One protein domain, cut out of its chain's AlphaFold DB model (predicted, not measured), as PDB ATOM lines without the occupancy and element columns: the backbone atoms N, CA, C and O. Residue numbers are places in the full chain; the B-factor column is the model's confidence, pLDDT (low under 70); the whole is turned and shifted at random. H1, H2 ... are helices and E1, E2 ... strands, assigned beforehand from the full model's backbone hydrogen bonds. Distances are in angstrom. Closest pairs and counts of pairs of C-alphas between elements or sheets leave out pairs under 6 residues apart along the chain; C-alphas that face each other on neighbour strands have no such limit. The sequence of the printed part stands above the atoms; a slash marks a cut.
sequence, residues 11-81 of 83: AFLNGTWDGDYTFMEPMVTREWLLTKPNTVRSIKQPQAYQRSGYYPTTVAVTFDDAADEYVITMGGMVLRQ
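AT A GLANCE: This is residues 11 to 81 of the 83 residues of an uncharacterized protein of Rhodococcus sp. MTM3W5.2 (UniProt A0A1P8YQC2). A long, kinked ribbon of strands, with the sheet E3, E5, E6 in one half and the short pair E4, E7 in the other, has the hairpin of E1 and E2 over it as a second layer, slanting across and only loosely partly face to face with it. The short helix H1 sits at one end of the model, between E2 and E3 in the chain, and the link of residues 43 to 52 loops from E3 to E4. There are 71 printed residues, with the elements in the order E1, E2, H1, E3, E4, E5, E6, E7; each of the three sheets, E3 - E5 - E6, E1 - E2 and E4 - E7, is antiparallel. The class is mostly strand, and the whole is loose and elongated, with a radius of gyration of the C-alphas of 14.1 A and spans of 39 by 23 by 18 A.

IN THESE COORDINATES: In the largest sheet, E3 is residues 39 to 42, E5 is residues 58 to 64, 18.7 A from first to last C-alpha, and E6 is residues 69 to 75, 18.0 A. E4 is residues 53 to 55 and E7 residues 78 to 80, where C-alpha 80 stands at (347.410, 354.620, 325.275). E1, residues 11 to 17, is 19.5 A long and begins with C-alpha 11 at (325.825, 356.246, 319.000). E2, residues 20 to 28, is the longest strand, 24.5 A. H1 is residues 30 to 33, 5.0 A long.

HOW THE PARTS SIT: E5 is the inner strand of its sheet, with edge strands E3 and E6. N 41 and O 59 are 2.8 A apart, within hydrogen-bond range, between E3 and E5; in the hairpin of E5 and E6, N 60 and O 73 are 2.8 A apart. E4 runs on into E5 across a break of 2 residues, at 62 degrees, and E6 runs on into E7 likewise, at 44 degrees. E4 and E7 are antiparallel at 132 degrees, with N 80 and O 53 2.8 A apart. The hairpin of E1 and E2 stands at 156 degrees, with N 13 and O 25 2.8 A apart. E2 and E6 are near each other, with 7 pairs of C-alphas within 10 A; the closest C-alphas of E2 and E5, those of Pro 26 and Val 59, are 7.3 A apart. E1 and E5 are only just apart, the closest C-alphas at 8.1 A. H1 is only just not on the sheet of E3, E5 and E6, with 4 pairs of C-alphas within 10 A; its C-alpha closest to E6, of Leu 33, is 7.6 A from that of Tyr 70. H1 is too short for a pair of O i and N i+4; its 1 pair of O i and N i+3 is within range.

THE WHOLE: The two C-alphas farthest apart, those of Asp 18 and Ala 66, are 43.2 A apart. The printed part has no cut and no long link. The mean pLDDT of the printed part is 96.7, and no printed residue is under 70.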
ATOM      1  N   ALA A  11     325.183 356.392 317.698       94.19
ATOM      2  CA  ALA A  11     325.825 356.246 319.000       94.19
ATOM      3  C   ALA A  11     327.107 355.433 318.890       94.19
ATOM      4  O   ALA A  11     327.249 354.573 318.028       94.19
ATOM      5  N   PHE A  12     328.028 355.707 319.808       95.00
ATOM      6  CA  PHE A  12     329.217 354.898 320.007       95.00
ATOM      7  C   PHE A  12     329.087 354.154 321.326       95.00
ATOM      8  O   PHE A  12     328.848 354.772 322.369       95.00
ATOM      9  N   LEU A  13     329.211 352.838 321.259       95.19
ATOM     10  CA  LEU A  13     328.979 351.934 322.365       95.19
ATOM     11  C   LEU A  13     330.281 351.290 322.791       95.19
ATOM     12  O   LEU A  13     331.144 350.960 321.979       95.19
ATOM     13  N   ASN A  14     330.376 351.111 324.097       95.31
ATOM     14  CA  ASN A  14     331.479 350.449 324.751       95.31
ATOM     15  C   ASN A  14     330.876 349.298 325.549       95.31
ATOM     16  O   ASN A  14     329.981 349.532 326.367       95.31
ATOM     17  N   GLY A  15     331.325 348.078 325.284       95.19
ATOM     18  CA  GLY A  15     330.823 346.882 325.948       95.19
ATOM     19  C   GLY A  15     331.862 346.276 326.875       95.19
ATOM     20  O   GLY A  15     333.036 346.174 326.512       95.19
ATOM     21  N   THR A  16     331.417 345.845 328.051       95.50
ATOM     22  CA  THR A  16     332.240 345.116 329.016       95.50
ATOM     23  C   THR A  16     331.596 343.782 329.365       95.50
ATOM     24  O   THR A  16     330.373 343.634 329.324       95.50
ATOM     25  N   TRP A  17     332.424 342.804 329.709       96.44
ATOM     26  CA  TRP A  17     331.985 341.516 330.233       96.44
ATOM     27  C   TRP A  17     332.993 341.028 331.270       96.44
ATOM     28  O   TRP A  17     334.189 341.077 331.014       96.44
ATOM     29  N   ASP A  18     332.512 340.586 332.433       96.44
ATOM     30  CA  ASP A  18     333.352 340.074 333.531       96.44
ATOM     31  C   ASP A  18     334.516 341.008 333.932       96.44
ATOM     32  O   ASP A  18     335.646 340.593 334.162       96.44
ATOM     33  N   GLY A  19     334.249 342.319 333.956       93.81
ATOM     34  CA  GLY A  19     335.249 343.346 334.280       93.81
ATOM     35  C   GLY A  19     336.209 343.702 333.138       93.81
ATOM     36  O   GLY A  19     336.905 344.711 333.244       93.81
ATOM     37  N   ASP A  20     336.192 342.958 332.034       95.25
ATOM     38  CA  ASP A  20     337.033 343.205 330.868       95.25
ATOM     39  C   ASP A  20     336.345 344.114 329.846       95.25
ATOM     40  O   ASP A  20     335.153 343.992 329.549       95.25
ATOM     41  N   TYR A  21     337.125 345.033 329.273       94.38
ATOM     42  CA  TYR A  21     336.699 345.851 328.144       94.38
ATOM     43  C   TYR A  21     336.711 345.035 326.844       94.38
ATOM     44  O   TYR A  21     337.778 344.687 326.332       94.38
ATOM     45  N   THR A  22     335.531 344.756 326.291       94.69
ATOM     46  CA  THR A  22     335.364 343.744 325.237       94.69
ATOM     47  C   THR A  22     335.261 344.344 323.842       94.69
ATOM     48  O   THR A  22     335.864 343.810 322.912       94.69
ATOM     49  N   PHE A  23     334.506 345.433 323.656       95.00
ATOM     50  CA  PHE A  23     334.298 345.985 322.313       95.00
ATOM     51  C   PHE A  23     333.996 347.485 322.269       95.00
ATOM     52  O   PHE A  23     333.575 348.106 323.247       95.00
ATOM     53  N   MET A  24     334.218 348.042 321.078       95.75
ATOM     54  CA  MET A  24     333.887 349.395 320.635       95.75
ATOM     55  C   MET A  24     333.042 349.276 319.372       95.75
ATOM     56  O   MET A  24     333.496 348.655 318.413       95.75
ATOM     57  N   GLU A  25     331.844 349.855 319.354       96.06
ATOM     58  CA  GLU A  25     330.936 349.710 318.215       96.06
ATOM     59  C   GLU A  25     330.174 351.008 317.908       96.06
ATOM     60  O   GLU A  25     329.489 351.550 318.781       96.06
ATOM     61  N   PRO A  26     330.246 351.530 316.670       95.69
ATOM     62  CA  PRO A  26     329.302 352.529 316.195       95.69
ATOM     63  C   PRO A  26     327.975 351.865 315.794       95.69
ATOM     64  O   PRO A  26     327.932 351.057 314.873       95.69
ATOM     65  N   MET A  27     326.872 352.261 316.429       95.56
ATOM     66  CA  MET A  27     325.514 351.915 315.997       95.56
ATOM     67  C   MET A  27     324.866 353.098 315.288       95.56
ATOM     68  O   MET A  27     324.830 354.209 315.821       95.56
ATOM     69  N   VAL A  28     324.311 352.845 314.106       95.88
ATOM     70  CA  VAL A  28     323.687 353.850 313.239       95.88
ATOM     71  C   VAL A  28     322.264 353.452 312.878       95.88
ATOM     72  O   VAL A  28     321.972 352.270 312.695       95.88
ATOM     73  N   THR A  29     321.367 354.430 312.754       96.69
ATOM     74  CA  THR A  29     320.026 354.172 312.220       96.69
ATOM     75  C   THR A  29     320.064 354.068 310.705       96.69
ATOM     76  O   THR A  29     320.793 354.792 310.020       96.69
ATOM     77  N   ARG A  30     319.243 353.166 310.164       96.00
ATOM     78  CA  ARG A  30     319.139 352.971 308.718       96.00
ATOM     79  C   ARG A  30     318.596 354.222 308.035       96.00
ATOM     80  O   ARG A  30     319.089 354.603 306.981       96.00
ATOM     81  N   GLU A  31     317.605 354.866 308.640       96.81
ATOM     82  CA  GLU A  31     316.978 356.086 308.129       96.81
ATOM     83  C   GLU A  31     318.012 357.196 307.941       96.81
ATOM     84  O   GLU A  31     317.989 357.888 306.927       96.81
ATOM     85  N   TRP A  32     318.951 357.329 308.883       96.31
ATOM     86  CA  TRP A  32     320.033 358.302 308.780       96.31
ATOM     87  C   TRP A  32     321.089 357.897 307.749       96.31
ATOM     88  O   TRP A  32     321.532 358.747 306.984       96.31
ATOM     89  N   LEU A  33     321.458 356.612 307.655       96.44
ATOM     90  CA  LEU A  33     322.371 356.141 306.602       96.44
ATOM     91  C   LEU A  33     321.828 356.436 305.201       96.44
ATOM     92  O   LEU A  33     322.565 356.916 304.346       96.44
ATOM     93  N   LEU A  34     320.531 356.234 304.963       97.06
ATOM     94  CA  LEU A  34     319.920 356.494 303.656       97.06
ATOM     95  C   LEU A  34     320.021 357.955 303.196       97.06
ATOM     96  O   LEU A  34     319.910 358.208 301.998       97.06
ATOM     97  N   THR A  35     320.295 358.912 304.090       97.06
ATOM     98  CA  THR A  35     320.569 360.302 303.690       97.06
ATOM     99  C   THR A  35     322.003 360.515 303.192       97.06
ATOM    100  O   THR A  35     322.386 361.663 302.982       97.06
ATOM    101  N   LYS A  36     322.803 359.444 303.057       97.75
ATOM    102  CA  LYS A  36     324.217 359.458 302.640       97.75
ATOM    103  C   LYS A  36     325.037 360.496 303.422       97.75
ATOM    104  O   LYS A  36     325.562 361.445 302.839       97.75
ATOM    105  N   PRO A  37     325.094 360.387 304.763       96.19
ATOM    106  CA  PRO A  37     325.773 361.383 305.575       96.19
ATOM    107  C   PRO A  37     327.263 361.425 305.231       96.19
ATOM    108  O   PRO A  37     327.861 360.417 304.875       96.19
ATOM    109  N   ASN A  38     327.867 362.598 305.398       97.25
ATOM    110  CA  ASN A  38     329.313 362.779 305.389       97.25
ATOM    111  C   ASN A  38     329.697 363.441 306.714       97.25
ATOM    112  O   ASN A  38     329.596 364.657 306.871       97.25
ATOM    113  N   THR A  39     329.976 362.630 307.732       96.06
ATOM    114  CA  THR A  39     330.149 363.111 309.108       96.06
ATOM    115  C   THR A  39     331.347 362.461 309.773       96.06
ATOM    116  O   THR A  39     331.533 361.253 309.687       96.06
ATOM    117  N   VAL A  40     332.090 363.262 310.538       97.69
ATOM    118  CA  VAL A  40     333.113 362.806 311.485       97.69
ATOM    119  C   VAL A  40     332.746 363.331 312.870       97.69
ATOM    120  O   VAL A  40     332.453 364.516 313.027       97.69
ATOM    121  N   ARG A  41     332.738 362.462 313.885       96.44
ATOM    122  CA  ARG A  41     332.471 362.831 315.282       96.44
ATOM    123  C   ARG A  41     333.597 362.358 316.184       96.44
ATOM    124  O   ARG A  41     334.043 361.220 316.068       96.44
ATOM    125  N   SER A  42     334.003 363.200 317.127       97.69
ATOM    126  CA  SER A  42     334.856 362.767 318.234       97.69
ATOM    127  C   SER A  42     334.071 361.857 319.176       97.69
ATOM    128  O   SER A  42     332.909 362.132 319.487       97.69
ATOM    129  N   ILE A  43     334.707 360.790 319.659       96.12
ATOM    130  CA  ILE A  43     334.122 359.874 320.643       96.12
ATOM    131  C   ILE A  43     334.694 360.145 322.035       96.12
ATOM    132  O   ILE A  43     335.862 360.509 322.192       96.12
ATOM    133  N   LYS A  44     333.859 359.975 323.066       94.75
ATOM    134  CA  LYS A  44     334.284 360.141 324.462       94.75
ATOM    135  C   LYS A  44     335.408 359.156 324.777       94.75
ATOM    136  O   LYS A  44     335.324 357.989 324.416       94.75
ATOM    137  N   GLN A  45     336.436 359.647 325.458       95.19
ATOM    138  CA  GLN A  45     337.630 358.874 325.781       95.19
ATOM    139  C   GLN A  45     337.599 358.432 327.251       95.19
ATOM    140  O   GLN A  45     337.254 359.253 328.107       95.19
ATOM    141  N   PRO A  46     337.978 357.181 327.562       93.75
ATOM    142  CA  PRO A  46     338.254 356.756 328.929       93.75
ATOM    143  C   PRO A  46     339.359 357.594 329.582       93.75
ATOM    144  O   PRO A  46     340.278 358.064 328.904       93.75
ATOM    145  N   GLN A  47     339.284 357.746 330.907       94.50
ATOM    146  CA  GLN A  47     340.360 358.353 331.703       94.50
ATOM    147  C   GLN A  47     341.535 357.389 331.925       94.50
ATOM    148  O   GLN A  47     342.673 357.841 332.004       94.50
ATOM    149  N   ALA A  48     341.256 356.085 331.985       95.62
ATOM    150  CA  ALA A  48     342.215 355.005 332.193       95.62
ATOM    151  C   ALA A  48     341.939 353.862 331.208       95.62
ATOM    152  O   ALA A  48     340.797 353.682 330.770       95.62
ATOM    153  N   TYR A  49     342.979 353.109 330.852       96.50
ATOM    154  CA  TYR A  49     342.900 352.029 329.869       96.50
ATOM    155  C   TYR A  49     343.378 350.728 330.499       96.50
ATOM    156  O   TYR A  49     344.427 350.683 331.126       96.50
ATOM    157  N   GLN A  50     342.629 349.648 330.292       95.75
ATOM    158  CA  GLN A  50     342.993 348.342 330.843       95.75
ATOM    159  C   GLN A  50     344.182 347.704 330.103       95.75
ATOM    160  O   GLN A  50     344.934 346.922 330.678       95.75
ATOM    161  N   ARG A  51     344.350 348.012 328.810       96.06
ATOM    162  CA  ARG A  51     345.399 347.450 327.949       96.06
ATOM    163  C   ARG A  51     346.104 348.580 327.201       96.06
ATOM    164  O   ARG A  51     345.468 349.549 326.794       96.06
ATOM    165  N   SER A  52     347.416 348.461 327.015       98.12
ATOM    166  CA  SER A  52     348.150 349.386 326.151       98.12
ATOM    167  C   SER A  52     347.830 349.084 324.689       98.12
ATOM    168  O   SER A  52     347.783 347.921 324.288       98.12
ATOM    169  N   GLY A  53     347.630 350.115 323.875       97.00
ATOM    170  CA  GLY A  53     347.271 349.933 322.471       97.00
ATOM    171  C   GLY A  53     346.823 351.217 321.793       97.00
ATOM    172  O   GLY A  53     346.745 352.274 322.417       97.00
ATOM    173  N   TYR A  54     346.546 351.124 320.497       97.56
ATOM    174  CA  TYR A  54     345.966 352.222 319.736       97.56
ATOM    175  C   TYR A  54     344.446 352.204 319.872       97.56
ATOM    176  O   TYR A  54     343.804 351.216 319.521       97.56
ATOM    177  N   TYR A  55     343.883 353.315 320.335       97.69
ATOM    178  CA  TYR A  55     342.445 353.480 320.527       97.69
ATOM    179  C   TYR A  55     341.901 354.599 319.636       97.69
ATOM    180  O   TYR A  55     342.575 355.624 319.481       97.69
ATOM    181  N   PRO A  56     340.703 354.433 319.051       98.00
ATOM    182  CA  PRO A  56     340.108 355.456 318.212       98.00
ATOM    183  C   PRO A  56     339.706 356.681 319.035       98.00
ATOM    184  O   PRO A  56     339.308 356.594 320.199       98.00
ATOM    185  N   THR A  57     339.773 357.841 318.395       98.12
ATOM    186  CA  THR A  57     339.284 359.113 318.947       98.12
ATOM    187  C   THR A  57     338.132 359.689 318.140       98.12
ATOM    188  O   THR A  57     337.432 360.584 318.623       98.12
ATOM    189  N   THR A  58     337.872 359.133 316.955       98.38
ATOM    190  CA  THR A  58     336.783 359.548 316.078       98.38
ATOM    191  C   THR A  58     336.034 358.364 315.478       98.38
ATOM    192  O   THR A  58     336.573 357.268 315.320       98.38
ATOM    193  N   VAL A  59     334.779 358.617 315.111       98.19
ATOM    194  CA  VAL A  59     333.994 357.786 314.197       98.19
ATOM    195  C   VAL A  59     333.575 358.636 313.010       98.19
ATOM    196  O   VAL A  59     333.057 359.740 313.191       98.19
ATOM    197  N   ALA A  60     333.781 358.113 311.807       98.00
ATOM    198  CA  ALA A  60     333.283 358.681 310.567       98.00
ATOM    199  C   ALA A  60     332.206 357.777 309.963       98.00
ATOM    200  O   ALA A  60     332.314 356.553 310.028       98.00
ATOM    201  N   VAL A  61     331.179 358.396 309.390       98.12
ATOM    202  CA  VAL A  61     330.161 357.734 308.572       98.12
ATOM    203  C   VAL A  61     330.055 358.540 307.289       98.12
ATOM    204  O   VAL A  61     329.668 359.713 307.321       98.12
ATOM    205  N   THR A  62     330.463 357.916 306.193       98.06
ATOM    206  CA  THR A  62     330.504 358.500 304.856       98.06
ATOM    207  C   THR A  62     329.843 357.563 303.853       98.06
ATOM    208  O   THR A  62     329.555 356.403 304.154       98.06
ATOM    209  N   PHE A  63     329.606 358.063 302.648       98.44
ATOM    210  CA  PHE A  63     329.147 357.270 301.518       98.44
ATOM    211  C   PHE A  63     330.127 357.443 300.359       98.44
ATOM    212  O   PHE A  63     330.522 358.572 300.066       98.44
ATOM    213  N   ASP A  64     330.540 356.341 299.745       98.00
ATOM    214  CA  ASP A  64     331.348 356.329 298.530       98.00
ATOM    215  C   ASP A  64     330.420 356.118 297.327       98.00
ATOM    216  O   ASP A  64     329.925 355.015 297.100       98.00
ATOM    217  N   ASP A  65     330.167 357.180 296.556       97.38
ATOM    218  CA  ASP A  65     329.293 357.111 295.380       97.38
ATOM    219  C   ASP A  65     329.888 356.298 294.220       97.38
ATOM    220  O   ASP A  65     329.132 355.828 293.371       97.38
ATOM    221  N   ALA A  66     331.211 356.120 294.152       97.94
ATOM    222  CA  ALA A  66     331.832 355.320 293.097       97.94
ATOM    223  C   ALA A  66     331.686 353.818 293.375       97.94
ATOM    224  O   ALA A  66     331.495 353.038 292.441       97.94
ATOM    225  N   ALA A  67     331.772 353.429 294.650       98.00
ATOM    226  CA  ALA A  67     331.594 352.048 295.094       98.00
ATOM    227  C   ALA A  67     330.130 351.686 295.416       98.00
ATOM    228  O   ALA A  67     329.811 350.504 295.486       98.00
ATOM    229  N   ASP A  68     329.248 352.680 295.579       97.38
ATOM    230  CA  ASP A  68     327.875 352.529 296.097       97.38
ATOM    231  C   ASP A  68     327.845 351.922 297.517       97.38
ATOM    232  O   ASP A  68     327.008 351.085 297.858       97.38
ATOM    233  N   GLU A  69     328.781 352.353 298.372       98.06
ATOM    234  CA  GLU A  69     329.005 351.774 299.702       98.06
ATOM    235  C   GLU A  69     328.920 352.802 300.837       98.06
ATOM    236  O   GLU A  69     329.399 353.936 300.749       98.06
ATOM    237  N   TYR A  70     328.365 352.373 301.972       98.06
ATOM    238  CA  TYR A  70     328.493 353.094 303.237       98.06
ATOM    239  C   TYR A  70     329.826 352.751 303.897       98.06
ATOM    240  O   TYR A  70     330.086 351.592 304.213       98.06
ATOM    241  N   VAL A  71     330.635 353.768 304.183       98.06
ATOM    242  CA  VAL A  71     331.941 353.608 304.824       98.06
ATOM    243  C   VAL A  71     331.857 354.116 306.258       98.06
ATOM    244  O   VAL A  71     331.633 355.300 306.511       98.06
ATOM    245  N   ILE A  72     332.025 353.203 307.214       97.38
ATOM    246  CA  ILE A  72     332.027 353.507 308.647       97.38
ATOM    247  C   ILE A  72     333.433 353.247 309.180       97.38
ATOM    248  O   ILE A  72     333.946 352.134 309.087       97.38
ATOM    249  N   THR A  73     334.076 354.272 309.735       97.62
ATOM    250  CA  THR A  73     335.487 354.203 310.134       97.62
ATOM    251  C   THR A  73     335.675 354.629 311.579       97.62
ATOM    252  O   THR A  73     335.226 355.701 311.978       97.62
ATOM    253  N   MET A  74     336.402 353.825 312.353       97.50
ATOM    254  CA  MET A  74     336.996 354.248 313.623       97.50
ATOM    255  C   MET A  74     338.398 354.793 313.346       97.50
ATOM    256  O   MET A  74     339.243 354.081 312.807       97.50
ATOM    257  N   GLY A  75     338.627 356.066 313.665       97.62
ATOM    258  CA  GLY A  75     339.818 356.799 313.246       97.62
ATOM    259  C   GLY A  75     340.495 357.581 314.368       97.62
ATOM    260  O   GLY A  75     340.123 357.503 315.542       97.62
ATOM    261  N   GLY A  76     341.526 358.343 313.989       97.44
ATOM    262  CA  GLY A  76     342.288 359.178 314.921       97.44
ATOM    263  C   GLY A  76     342.982 358.359 316.008       97.44
ATOM    264  O   GLY A  76     342.906 358.708 317.182       97.44
ATOM    265  N   MET A  77     343.589 357.236 315.627       98.06
ATOM    266  CA  MET A  77     344.171 356.268 316.553       98.06
ATOM    267  C   MET A  77     345.262 356.903 317.427       98.06
ATOM    268  O   MET A  77     346.253 357.420 316.913       98.06
ATOM    269  N   VAL A  78     345.108 356.827 318.749       98.31
ATOM    270  CA  VAL A  78     346.086 357.324 319.730       98.31
ATOM    271  C   VAL A  78     346.590 356.166 320.579       98.31
ATOM    272  O   VAL A  78     345.795 355.392 321.112       98.31
ATOM    273  N   LEU A  79     347.913 356.063 320.726       98.00
ATOM    274  CA  LEU A  79     348.534 355.098 321.629       98.00
ATOM    275  C   LEU A  79     348.222 355.471 323.085       98.00
ATOM    276  O   LEU A  79     348.496 356.588 323.526       98.00
ATOM    277  N   ARG A  80     347.675 354.520 323.839       97.62
ATOM    278  CA  ARG A  80     347.410 354.620 325.275       97.62
ATOM    279  C   ARG A  80     348.228 353.578 326.016       97.62
ATOM    280  O   ARG A  80     348.469 352.490 325.496       97.62
ATOM    281  N   GLN A  81     348.655 353.936 327.219       98.06
ATOM    282  CA  GLN A  81     349.290 353.017 328.155       98.06
ATOM    283  C   GLN A  81     348.249 352.523 329.153       98.06
ATOM    284  O   GLN A  81     347.351 353.285 329.517       98.06
TER     285      GLN A  81